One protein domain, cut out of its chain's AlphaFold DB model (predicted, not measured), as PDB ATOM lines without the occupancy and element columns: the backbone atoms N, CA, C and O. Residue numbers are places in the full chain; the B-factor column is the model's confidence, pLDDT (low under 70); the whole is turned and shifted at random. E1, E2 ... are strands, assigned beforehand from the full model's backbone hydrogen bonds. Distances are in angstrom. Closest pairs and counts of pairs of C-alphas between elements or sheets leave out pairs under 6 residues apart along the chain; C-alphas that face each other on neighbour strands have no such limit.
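Overview. This is residues 92 to 162 of the 163 residues of an uncharacterized protein of Streptomyces nanshensis (UniProt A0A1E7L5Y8). With little regular structure, a small antiparallel sheet, E2 - E1 - E3, sits amid long loops, residues 97 to 110 and 115 to 132, with the hairpin E4 and E5 at one end. The printed part has 71 residues, six strands, E1 to E6 in order, and no named helix: all strand, 21 residues in strands. It is compact, radius of gyration of the C-alphas 11.3 A, spanning 30 by 29 by 21 A.

Along the chain. Find C-alpha 93 at (69.164, -54.328, 1.753), where E1, residues 93 to 96, begins. E2 is residues 111 to 114, E3 133 to 136, 10.8 A long, E4 141 to 143, E5 146 to 148, and E6 160 to 162, ending at (60.766, -53.883, 5.564).

Arrangement. In hairpin E1 and E2, find N 95 and O 112, 2.8 A apart. Antiparallel E1 and E3 have N 94 and O 135, 2.8 A. Hairpin E4 and E5 has N 141 and O 148, 2.9 A. E6 pairs with no named strand.

Size, cuts and confidence. The printed part has no cut. Links E1 to E2, E2 to E3 and E5 to E6 are long. Find pLDDT under 70 at, for instance, residues 98 to 104.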
ATOM      1  N   THR A  92      68.959 -58.995   1.069       93.56
ATOM      2  CA  THR A  92      69.951 -58.054   1.598       93.56
ATOM      3  C   THR A  92      69.617 -56.653   1.115       93.56
ATOM      4  O   THR A  92      69.618 -56.401  -0.087       93.56
ATOM      5  N   LEU A  93      69.387 -55.738   2.052       93.00
ATOM      6  CA  LEU A  93      69.164 -54.328   1.753       93.00
ATOM      7  C   LEU A  93      70.495 -53.584   1.717       93.00
ATOM      8  O   LEU A  93      71.389 -53.862   2.511       93.00
ATOM      9  N   GLN A  94      70.628 -52.614   0.828       91.75
ATOM     10  CA  GLN A  94      71.699 -51.631   0.886       91.75
ATOM     11  C   GLN A  94      71.211 -50.429   1.664       91.75
ATOM     12  O   GLN A  94      70.178 -49.858   1.352       91.75
ATOM     13  N   LEU A  95      71.963 -50.056   2.681       89.06
ATOM     14  CA  LEU A  95      71.749 -48.867   3.476       89.06
ATOM     15  C   LEU A  95      72.745 -47.818   3.008       89.06
ATOM     16  O   LEU A  95      73.885 -48.162   2.686       89.06
ATOM     17  N   ALA A  96      72.375 -46.551   3.082       83.56
ATOM     18  CA  ALA A  96      73.294 -45.430   3.014       83.56
ATOM     19  C   ALA A  96      73.010 -44.442   4.147       83.56
ATOM     20  O   ALA A  96      71.868 -44.277   4.578       83.56
ATOM     21  N   ARG A  97      74.084 -43.812   4.618       76.81
ATOM     22  CA  ARG A  97      74.049 -42.708   5.568       76.81
ATOM     23  C   ARG A  97      74.588 -41.484   4.835       76.81
ATOM     24  O   ARG A  97      75.757 -41.501   4.448       76.81
ATOM     25  N   ASP A  98      73.699 -40.521   4.615       61.59
ATOM     26  CA  ASP A  98      73.866 -39.243   3.920       61.59
ATOM     27  C   ASP A  98      74.297 -39.270   2.428       61.59
ATOM     28  O   ASP A  98      75.286 -39.886   2.016       61.59
ATOM     29  N   SER A  99      73.571 -38.518   1.593       51.12
ATOM     30  CA  SER A  99      74.081 -38.051   0.301       51.12
ATOM     31  C   SER A  99      73.723 -36.582   0.045       51.12
ATOM     32  O   SER A  99      72.923 -36.264  -0.832       51.12
ATOM     33  N   SER A 100      74.380 -35.665   0.755       50.50
ATOM     34  CA  SER A 100      74.628 -34.246   0.406       50.50
ATOM     35  C   SER A 100      73.477 -33.235   0.465       50.50
ATOM     36  O   SER A 100      73.729 -32.034   0.460       50.50
ATOM     37  N   SER A 101      72.229 -33.665   0.583       49.62
ATOM     38  CA  SER A 101      71.164 -32.821   1.115       49.62
ATOM     39  C   SER A 101      70.173 -33.772   1.746       49.62
ATOM     40  O   SER A 101      69.729 -34.713   1.089       49.62
ATOM     41  N   HIS A 102      69.822 -33.563   3.008       53.31
ATOM     42  CA  HIS A 102      68.966 -34.477   3.768       53.31
ATOM     43  C   HIS A 102      67.602 -34.711   3.083       53.31
ATOM     44  O   HIS A 102      66.863 -35.615   3.451       53.31
ATOM     45  N   TRP A 103      67.292 -33.944   2.032       57.00
ATOM     46  CA  TRP A 103      66.109 -33.980   1.188       57.00
ATOM     47  C   TRP A 103      66.104 -35.058   0.091       57.00
ATOM     48  O   TRP A 103      65.011 -35.420  -0.362       57.00
ATOM     49  N   SER A 104      67.258 -35.605  -0.320       64.00
ATOM     50  CA  SER A 104      67.342 -36.529  -1.464       64.00
ATOM     51  C   SER A 104      68.250 -37.745  -1.244       64.00
ATOM     52  O   SER A 104      69.389 -37.645  -0.804       64.00
ATOM     53  N   CYS A 105      67.758 -38.917  -1.657       74.06
ATOM     54  CA  CYS A 105      68.541 -40.152  -1.734       74.06
ATOM     55  C   CYS A 105      69.099 -40.347  -3.149       74.06
ATOM     56  O   CYS A 105      68.695 -41.241  -3.890       74.06
ATOM     57  N   SER A 106      70.001 -39.463  -3.564       66.12
ATOM     58  CA  SER A 106      70.575 -39.468  -4.911       66.12
ATOM     59  C   SER A 106      71.955 -40.126  -4.910       66.12
ATOM     60  O   SER A 106      72.960 -39.494  -4.605       66.12
ATOM     61  N   ASN A 107      71.973 -41.413  -5.272       67.19
ATOM     62  CA  ASN A 107      73.155 -42.253  -5.506       67.19
ATOM     63  C   ASN A 107      74.310 -42.067  -4.488       67.19
ATOM     64  O   ASN A 107      75.402 -41.621  -4.856       67.19
ATOM     65  N   PRO A 108      74.086 -42.415  -3.208       75.31
ATOM     66  CA  PRO A 108      75.097 -42.334  -2.161       75.31
ATOM     67  C   PRO A 108      76.372 -43.101  -2.527       75.31
ATOM     68  O   PRO A 108      76.333 -44.270  -2.920       75.31
ATOM     69  N   LYS A 109      77.524 -42.442  -2.345       69.38
ATOM     70  CA  LYS A 109      78.854 -43.029  -2.593       69.38
ATOM     71  C   LYS A 109      79.213 -44.114  -1.576       69.38
ATOM     72  O   LYS A 109      79.914 -45.062  -1.917       69.38
ATOM     73  N   ASN A 110      78.721 -43.978  -0.346       79.00
ATOM     74  CA  ASN A 110      78.990 -44.897   0.750       79.00
ATOM     75  C   ASN A 110      77.711 -45.656   1.101       79.00
ATOM     76  O   ASN A 110      76.761 -45.079   1.626       79.00
ATOM     77  N   PHE A 111      77.695 -46.959   0.828       85.62
ATOM     78  CA  PHE A 111      76.593 -47.838   1.197       85.62
ATOM     79  C   PHE A 111      77.096 -49.113   1.871       85.62
ATOM     80  O   PHE A 111      78.246 -49.523   1.706       85.62
ATOM     81  N   ARG A 112      76.211 -49.757   2.627       87.56
ATOM     82  CA  ARG A 112      76.491 -51.006   3.330       87.56
ATOM     83  C   ARG A 112      75.351 -51.991   3.164       87.56
ATOM     84  O   ARG A 112      74.190 -51.613   3.162       87.56
ATOM     85  N   ASN A 113      75.689 -53.270   3.105       91.44
ATOM     86  CA  ASN A 113      74.713 -54.346   3.053       91.44
ATOM     87  C   ASN A 113      74.184 -54.682   4.462       91.44
ATOM     88  O   ASN A 113      74.963 -54.893   5.391       91.44
ATOM     89  N   LEU A 114      72.864 -54.766   4.603       92.00
ATOM     90  CA  LEU A 114      72.129 -55.247   5.766       92.00
ATOM     91  C   LEU A 114      71.422 -56.559   5.390       92.00
ATOM     92  O   LEU A 114      70.424 -56.524   4.667       92.00
ATOM     93  N   PRO A 115      71.898 -57.714   5.876       93.25
ATOM     94  CA  PRO A 115      71.236 -58.994   5.656       93.25
ATOM     95  C   PRO A 115      69.846 -59.051   6.288       93.25
ATOM     96  O   PRO A 115      69.553 -58.329   7.247       93.25
ATOM     97  N   SER A 116      69.020 -59.974   5.798       93.19
ATOM     98  CA  SER A 116      67.723 -60.278   6.402       93.19
ATOM     99  C   SER A 116      67.861 -60.725   7.862       93.19
ATOM    100  O   SER A 116      68.856 -61.329   8.274       93.19
ATOM    101  N   GLY A 117      66.855 -60.394   8.665       91.31
ATOM    102  CA  GLY A 117      66.784 -60.699  10.091       91.31
ATOM    103  C   GLY A 117      67.625 -59.782  10.980       91.31
ATOM    104  O   GLY A 117      67.708 -60.019  12.187       91.31
ATOM    105  N   ARG A 118      68.259 -58.747  10.418       91.94
ATOM    106  CA  ARG A 118      69.134 -57.811  11.137       91.94
ATOM    107  C   ARG A 118      68.518 -56.414  11.211       91.94
ATOM    108  O   ARG A 118      67.666 -56.052  10.404       91.94
ATOM    109  N   ASN A 119      68.977 -55.626  12.183       89.06
ATOM    110  CA  ASN A 119      68.655 -54.202  12.290       89.06
ATOM    111  C   ASN A 119      69.918 -53.357  12.083       89.06
ATOM    112  O   ASN A 119      71.009 -53.762  12.492       89.06
ATOM    113  N   SER A 120      69.777 -52.197  11.444       85.56
ATOM    114  CA  SER A 120      70.904 -51.327  11.074       85.56
ATOM    115  C   SER A 120      71.742 -50.852  12.269       85.56
ATOM    116  O   SER A 120      72.967 -50.743  12.155       85.56
ATOM    117  N   ASN A 121      71.101 -50.642  13.420       81.56
ATOM    118  CA  ASN A 121      71.721 -50.074  14.615       81.56
ATOM    119  C   ASN A 121      72.591 -51.087  15.389       81.56
ATOM    120  O   ASN A 121      73.588 -50.727  16.012       81.56
ATOM    121  N   SER A 122      72.261 -52.379  15.340       79.94
ATOM    122  CA  SER A 122      73.004 -53.440  16.031       79.94
ATOM    123  C   SER A 122      73.859 -54.294  15.095       79.94
ATOM    124  O   SER A 122      74.573 -55.174  15.572       79.94
ATOM    125  N   TYR A 123      73.756 -54.096  13.779       81.25
ATOM    126  CA  TYR A 123      74.457 -54.901  12.785       81.25
ATOM    127  C   TYR A 123      75.719 -54.207  12.257       81.25
ATOM    128  O   TYR A 123      75.681 -53.052  11.828       81.25
ATOM    129  N   GLY A 124      76.825 -54.956  12.231       69.38
ATOM    130  CA  GLY A 124      78.123 -54.520  11.712       69.38
ATOM    131  C   GLY A 124      78.914 -53.595  12.647       69.38
ATOM    132  O   GLY A 124      78.410 -53.118  13.664       69.38
ATOM    133  N   SER A 125      80.174 -53.343  12.278       62.00
ATOM    134  CA  SER A 125      81.055 -52.347  12.902       62.00
ATOM    135  C   SER A 125      81.669 -51.450  11.813       62.00
ATOM    136  O   SER A 125      82.161 -51.995  10.824       62.00
ATOM    137  N   PRO A 126      81.634 -50.109  11.945       67.75
ATOM    138  CA  PRO A 126      80.903 -49.365  12.970       67.75
ATOM    139  C   PRO A 126      79.388 -49.572  12.820       67.75
ATOM    140  O   PRO A 126      78.884 -49.795  11.719       67.75
ATOM    141  N   LYS A 127      78.646 -49.517  13.929       70.50
ATOM    142  CA  LYS A 127      77.173 -49.513  13.892       70.50
ATOM    143  C   LYS A 127      76.700 -48.355  13.009       70.50
ATOM    144  O   LYS A 127      77.358 -47.314  12.985       70.50
ATOM    145  N   TRP A 128      75.594 -48.531  12.286       72.56
ATOM    146  CA  TRP A 128      74.958 -47.439  11.543       72.56
ATOM    147  C   TRP A 128      73.695 -46.998  12.277       72.56
ATOM    148  O   TRP A 128      72.599 -47.445  11.929       72.56
ATOM    149  N   PRO A 129      73.853 -46.179  13.331       66.06
ATOM    150  CA  PRO A 129      72.743 -45.387  13.813       66.06
ATOM    151  C   PRO A 129      72.389 -44.379  12.707       66.06
ATOM    152  O   PRO A 129      73.296 -43.847  12.057       66.06
ATOM    153  N   ASP A 130      71.090 -44.186  12.484       72.38
ATOM    154  CA  ASP A 130      70.527 -43.180  11.571       72.38
ATOM    155  C   ASP A 130      70.846 -43.446  10.094       72.38
ATOM    156  O   ASP A 130      71.740 -42.868   9.480       72.38
ATOM    157  N   VAL A 131      70.121 -44.408   9.532       81.81
ATOM    158  CA  VAL A 131      70.038 -44.660   8.095       81.81
ATOM    159  C   VAL A 131      69.049 -43.674   7.488       81.81
ATOM    160  O   VAL A 131      67.878 -43.691   7.854       81.81
ATOM    161  N   ASP A 132      69.496 -42.908   6.498       81.31
ATOM    162  CA  ASP A 132      68.637 -41.960   5.774       81.31
ATOM    163  C   ASP A 132      68.013 -42.600   4.536       81.31
ATOM    164  O   ASP A 132      66.885 -42.296   4.142       81.31
ATOM    165  N   CYS A 133      68.764 -43.502   3.902       85.12
ATOM    166  CA  CYS A 133      68.395 -44.099   2.634       85.12
ATOM    167  C   CYS A 133      68.619 -45.605   2.665       85.12
ATOM    168  O   CYS A 133      69.630 -46.102   3.166       85.12
ATOM    169  N   PHE A 134      67.706 -46.352   2.061       89.81
ATOM    170  CA  PHE A 134      67.890 -47.775   1.827       89.81
ATOM    171  C   PHE A 134      67.383 -48.168   0.443       89.81
ATOM    172  O   PHE A 134      66.582 -47.460  -0.155       89.81
ATOM    173  N   ARG A 135      67.848 -49.299  -0.076       91.88
ATOM    174  CA  ARG A 135      67.322 -49.911  -1.297       91.88
ATOM    175  C   ARG A 135      67.450 -51.420  -1.245       91.88
ATOM    176  O   ARG A 135      68.359 -51.941  -0.601       91.88
ATOM    177  N   ASP A 136      66.609 -52.118  -1.990       93.94
ATOM    178  CA  ASP A 136      66.914 -53.469  -2.457       93.94
ATOM    179  C   ASP A 136      67.395 -53.352  -3.906       93.94
ATOM    180  O   ASP A 136      66.805 -52.618  -4.690       93.94
ATOM    181  N   LYS A 137      68.494 -54.019  -4.272       92.50
ATOM    182  CA  LYS A 137      69.029 -53.961  -5.641       92.50
ATOM    183  C   LYS A 137      68.249 -54.854  -6.610       92.50
ATOM    184  O   LYS A 137      68.251 -54.589  -7.808       92.50
ATOM    185  N   ASN A 138      67.625 -55.911  -6.100       93.44
ATOM    186  CA  ASN A 138      67.121 -57.015  -6.910       93.44
ATOM    187  C   ASN A 138      65.595 -57.157  -6.837       93.44
ATOM    188  O   ASN A 138      65.014 -57.774  -7.725       93.44
ATOM    189  N   HIS A 139      64.948 -56.580  -5.821       92.38
ATOM    190  CA  HIS A 139      63.511 -56.738  -5.598       92.38
ATOM    191  C   HIS A 139      62.794 -55.402  -5.463       92.38
ATOM    192  O   HIS A 139      63.388 -54.376  -5.130       92.38
ATOM    193  N   TRP A 140      61.495 -55.439  -5.743       92.81
ATOM    194  CA  TRP A 140      60.603 -54.324  -5.475       92.81
ATOM    195  C   TRP A 140      60.420 -54.169  -3.971       92.81
ATOM    196  O   TRP A 140      60.290 -55.156  -3.250       92.81
ATOM    197  N   VAL A 141      60.359 -52.927  -3.510       91.19
ATOM    198  CA  VAL A 141      60.096 -52.605  -2.109       91.19
ATOM    199  C   VAL A 141      58.806 -51.811  -2.033       91.19
ATOM    200  O   VAL A 141      58.637 -50.828  -2.746       91.19
ATOM    201  N   VAL A 142      57.899 -52.194  -1.140       89.69
ATOM    202  CA  VAL A 142      56.684 -51.419  -0.872       89.69
ATOM    203  C   VAL A 142      56.804 -50.780   0.502       89.69
ATOM    204  O   VAL A 142      56.948 -51.467   1.511       89.69
ATOM    205  N   THR A 143      56.747 -49.452   0.568       86.56
ATOM    206  CA  THR A 143      56.742 -48.723   1.843       86.56
ATOM    207  C   THR A 143      55.880 -47.473   1.737       86.56
ATOM    208  O   THR A 143      55.766 -46.883   0.665       86.56
ATOM    209  N   ASN A 144      55.235 -47.069   2.836       82.81
ATOM    210  CA  ASN A 144      54.298 -45.936   2.863       82.81
ATOM    211  C   ASN A 144      53.207 -46.016   1.768       82.81
ATOM    212  O   ASN A 144      52.815 -44.999   1.199       82.81
ATOM    213  N   GLY A 145      52.761 -47.230   1.421       85.75
ATOM    214  CA  GLY A 145      51.765 -47.464   0.369       85.75
ATOM    215  C   GLY A 145      52.253 -47.208  -1.064       85.75
ATOM    216  O   GLY A 145      51.436 -47.208  -1.980       85.75
ATOM    217  N   ARG A 146      53.558 -46.991  -1.279       88.44
ATOM    218  CA  ARG A 146      54.152 -46.773  -2.605       88.44
ATOM    219  C   ARG A 146      55.099 -47.918  -2.981       88.44
ATOM    220  O   ARG A 146      55.925 -48.300  -2.147       88.44
ATOM    221  N   PRO A 147      54.993 -48.468  -4.204       91.31
ATOM    222  CA  PRO A 147      55.965 -49.415  -4.727       91.31
ATOM    223  C   PRO A 147      57.197 -48.682  -5.270       91.31
ATOM    224  O   PRO A 147      57.071 -47.681  -5.973       91.31
ATOM    225  N   TYR A 148      58.371 -49.221  -4.969       91.38
ATOM    226  CA  TYR A 148      59.670 -48.762  -5.445       91.38
ATOM    227  C   TYR A 148      60.338 -49.893  -6.241       91.38
ATOM    228  O   TYR A 148      60.401 -51.023  -5.741       91.38
ATOM    229  N   PRO A 149      60.815 -49.630  -7.468       93.38
ATOM    230  CA  PRO A 149      61.505 -50.616  -8.284       93.38
ATOM    231  C   PRO A 149      62.874 -51.013  -7.700       93.38
ATOM    232  O   PRO A 149      63.472 -50.262  -6.920       93.38
ATOM    233  N   PRO A 150      63.412 -52.176  -8.110       93.81
ATOM    234  CA  PRO A 150      64.747 -52.610  -7.721       93.81
ATOM    235  C   PRO A 150      65.822 -51.569  -8.053       93.81
ATOM    236  O   PRO A 150      65.884 -51.032  -9.159       93.81
ATOM    237  N   GLY A 151      66.707 -51.312  -7.096       89.88
ATOM    238  CA  GLY A 151      67.839 -50.396  -7.220       89.88
ATOM    239  C   GLY A 151      67.527 -48.941  -6.865       89.88
ATOM    240  O   GLY A 151      68.478 -48.173  -6.663       89.88
ATOM    241  N   GLU A 152      66.249 -48.575  -6.741       89.31
ATOM    242  CA  GLU A 152      65.831 -47.232  -6.346       89.31
ATOM    243  C   GLU A 152      66.100 -46.985  -4.861       89.31
ATOM    244  O   GLU A 152      65.811 -47.819  -4.003       89.31
ATOM    245  N   TRP A 153      66.683 -45.825  -4.557       87.94
ATOM    246  CA  TRP A 153      66.947 -45.416  -3.187       87.94
ATOM    247  C   TRP A 153      65.718 -44.779  -2.547       87.94
ATOM    248  O   TRP A 153      65.152 -43.813  -3.053       87.94
ATOM    249  N   ILE A 154      65.363 -45.297  -1.380       87.50
ATOM    250  CA  ILE A 154      64.168 -44.951  -0.627       87.50
ATOM    251  C   ILE A 154      64.583 -44.214   0.636       87.50
ATOM    252  O   ILE A 154      65.381 -44.714   1.430       87.50
ATOM    253  N   ARG A 155      64.010 -43.028   0.828       84.69
ATOM    254  CA  ARG A 155      64.261 -42.157   1.978       84.69
ATOM    255  C   ARG A 155      63.471 -42.625   3.202       84.69
ATOM    256  O   ARG A 155      62.304 -43.017   3.086       84.69
ATOM    257  N   THR A 156      64.079 -42.546   4.379       81.69
ATOM    258  CA  THR A 156      63.434 -42.841   5.662       81.69
ATOM    259  C   THR A 156      63.811 -41.800   6.717       81.69
ATOM    260  O   THR A 156      64.935 -41.324   6.740       81.69
ATOM    261  N   TRP A 157      62.843 -41.434   7.557       76.25
ATOM    262  CA  TRP A 157      62.984 -40.444   8.645       76.25
ATOM    263  C   TRP A 157      62.784 -41.085  10.016       76.25
ATOM    264  O   TRP A 157      63.220 -40.566  11.034       76.25
ATOM    265  N   THR A 158      62.142 -42.249  10.029       78.31
ATOM    266  CA  THR A 158      61.731 -42.983  11.219       78.31
ATOM    267  C   THR A 158      62.231 -44.417  11.151       78.31
ATOM    268  O   THR A 158      62.783 -44.861  10.128       78.31
ATOM    269  N   ALA A 159      62.030 -45.157  12.236       83.25
ATOM    270  CA  ALA A 159      62.241 -46.588  12.231       83.25
ATOM    271  C   ALA A 159      61.265 -47.281  11.264       83.25
ATOM    272  O   ALA A 159      60.052 -47.072  11.306       83.25
ATOM    273  N   LYS A 160      61.784 -48.157  10.398       85.88
ATOM    274  CA  LYS A 160      60.978 -48.914   9.436       85.88
ATOM    275  C   LYS A 160      61.286 -50.400   9.440       85.88
ATOM    276  O   LYS A 160      62.440 -50.829   9.406       85.88
ATOM    277  N   TRP A 161      60.210 -51.178   9.399       89.69
ATOM    278  CA  TRP A 161      60.228 -52.610   9.133       89.69
ATOM    279  C   TRP A 161      59.972 -52.837   7.648       89.69
ATOM    280  O   TRP A 161      58.968 -52.363   7.119       89.69
ATOM    281  N   ILE A 162      60.890 -53.532   6.982       91.19
ATOM    282  CA  ILE A 162      60.766 -53.883   5.564       91.19
ATOM    283  C   ILE A 162      60.553 -55.391   5.482       91.19
ATOM    284  O   ILE A 162      61.347 -56.135   6.060       91.19
TER     285      ILE A 162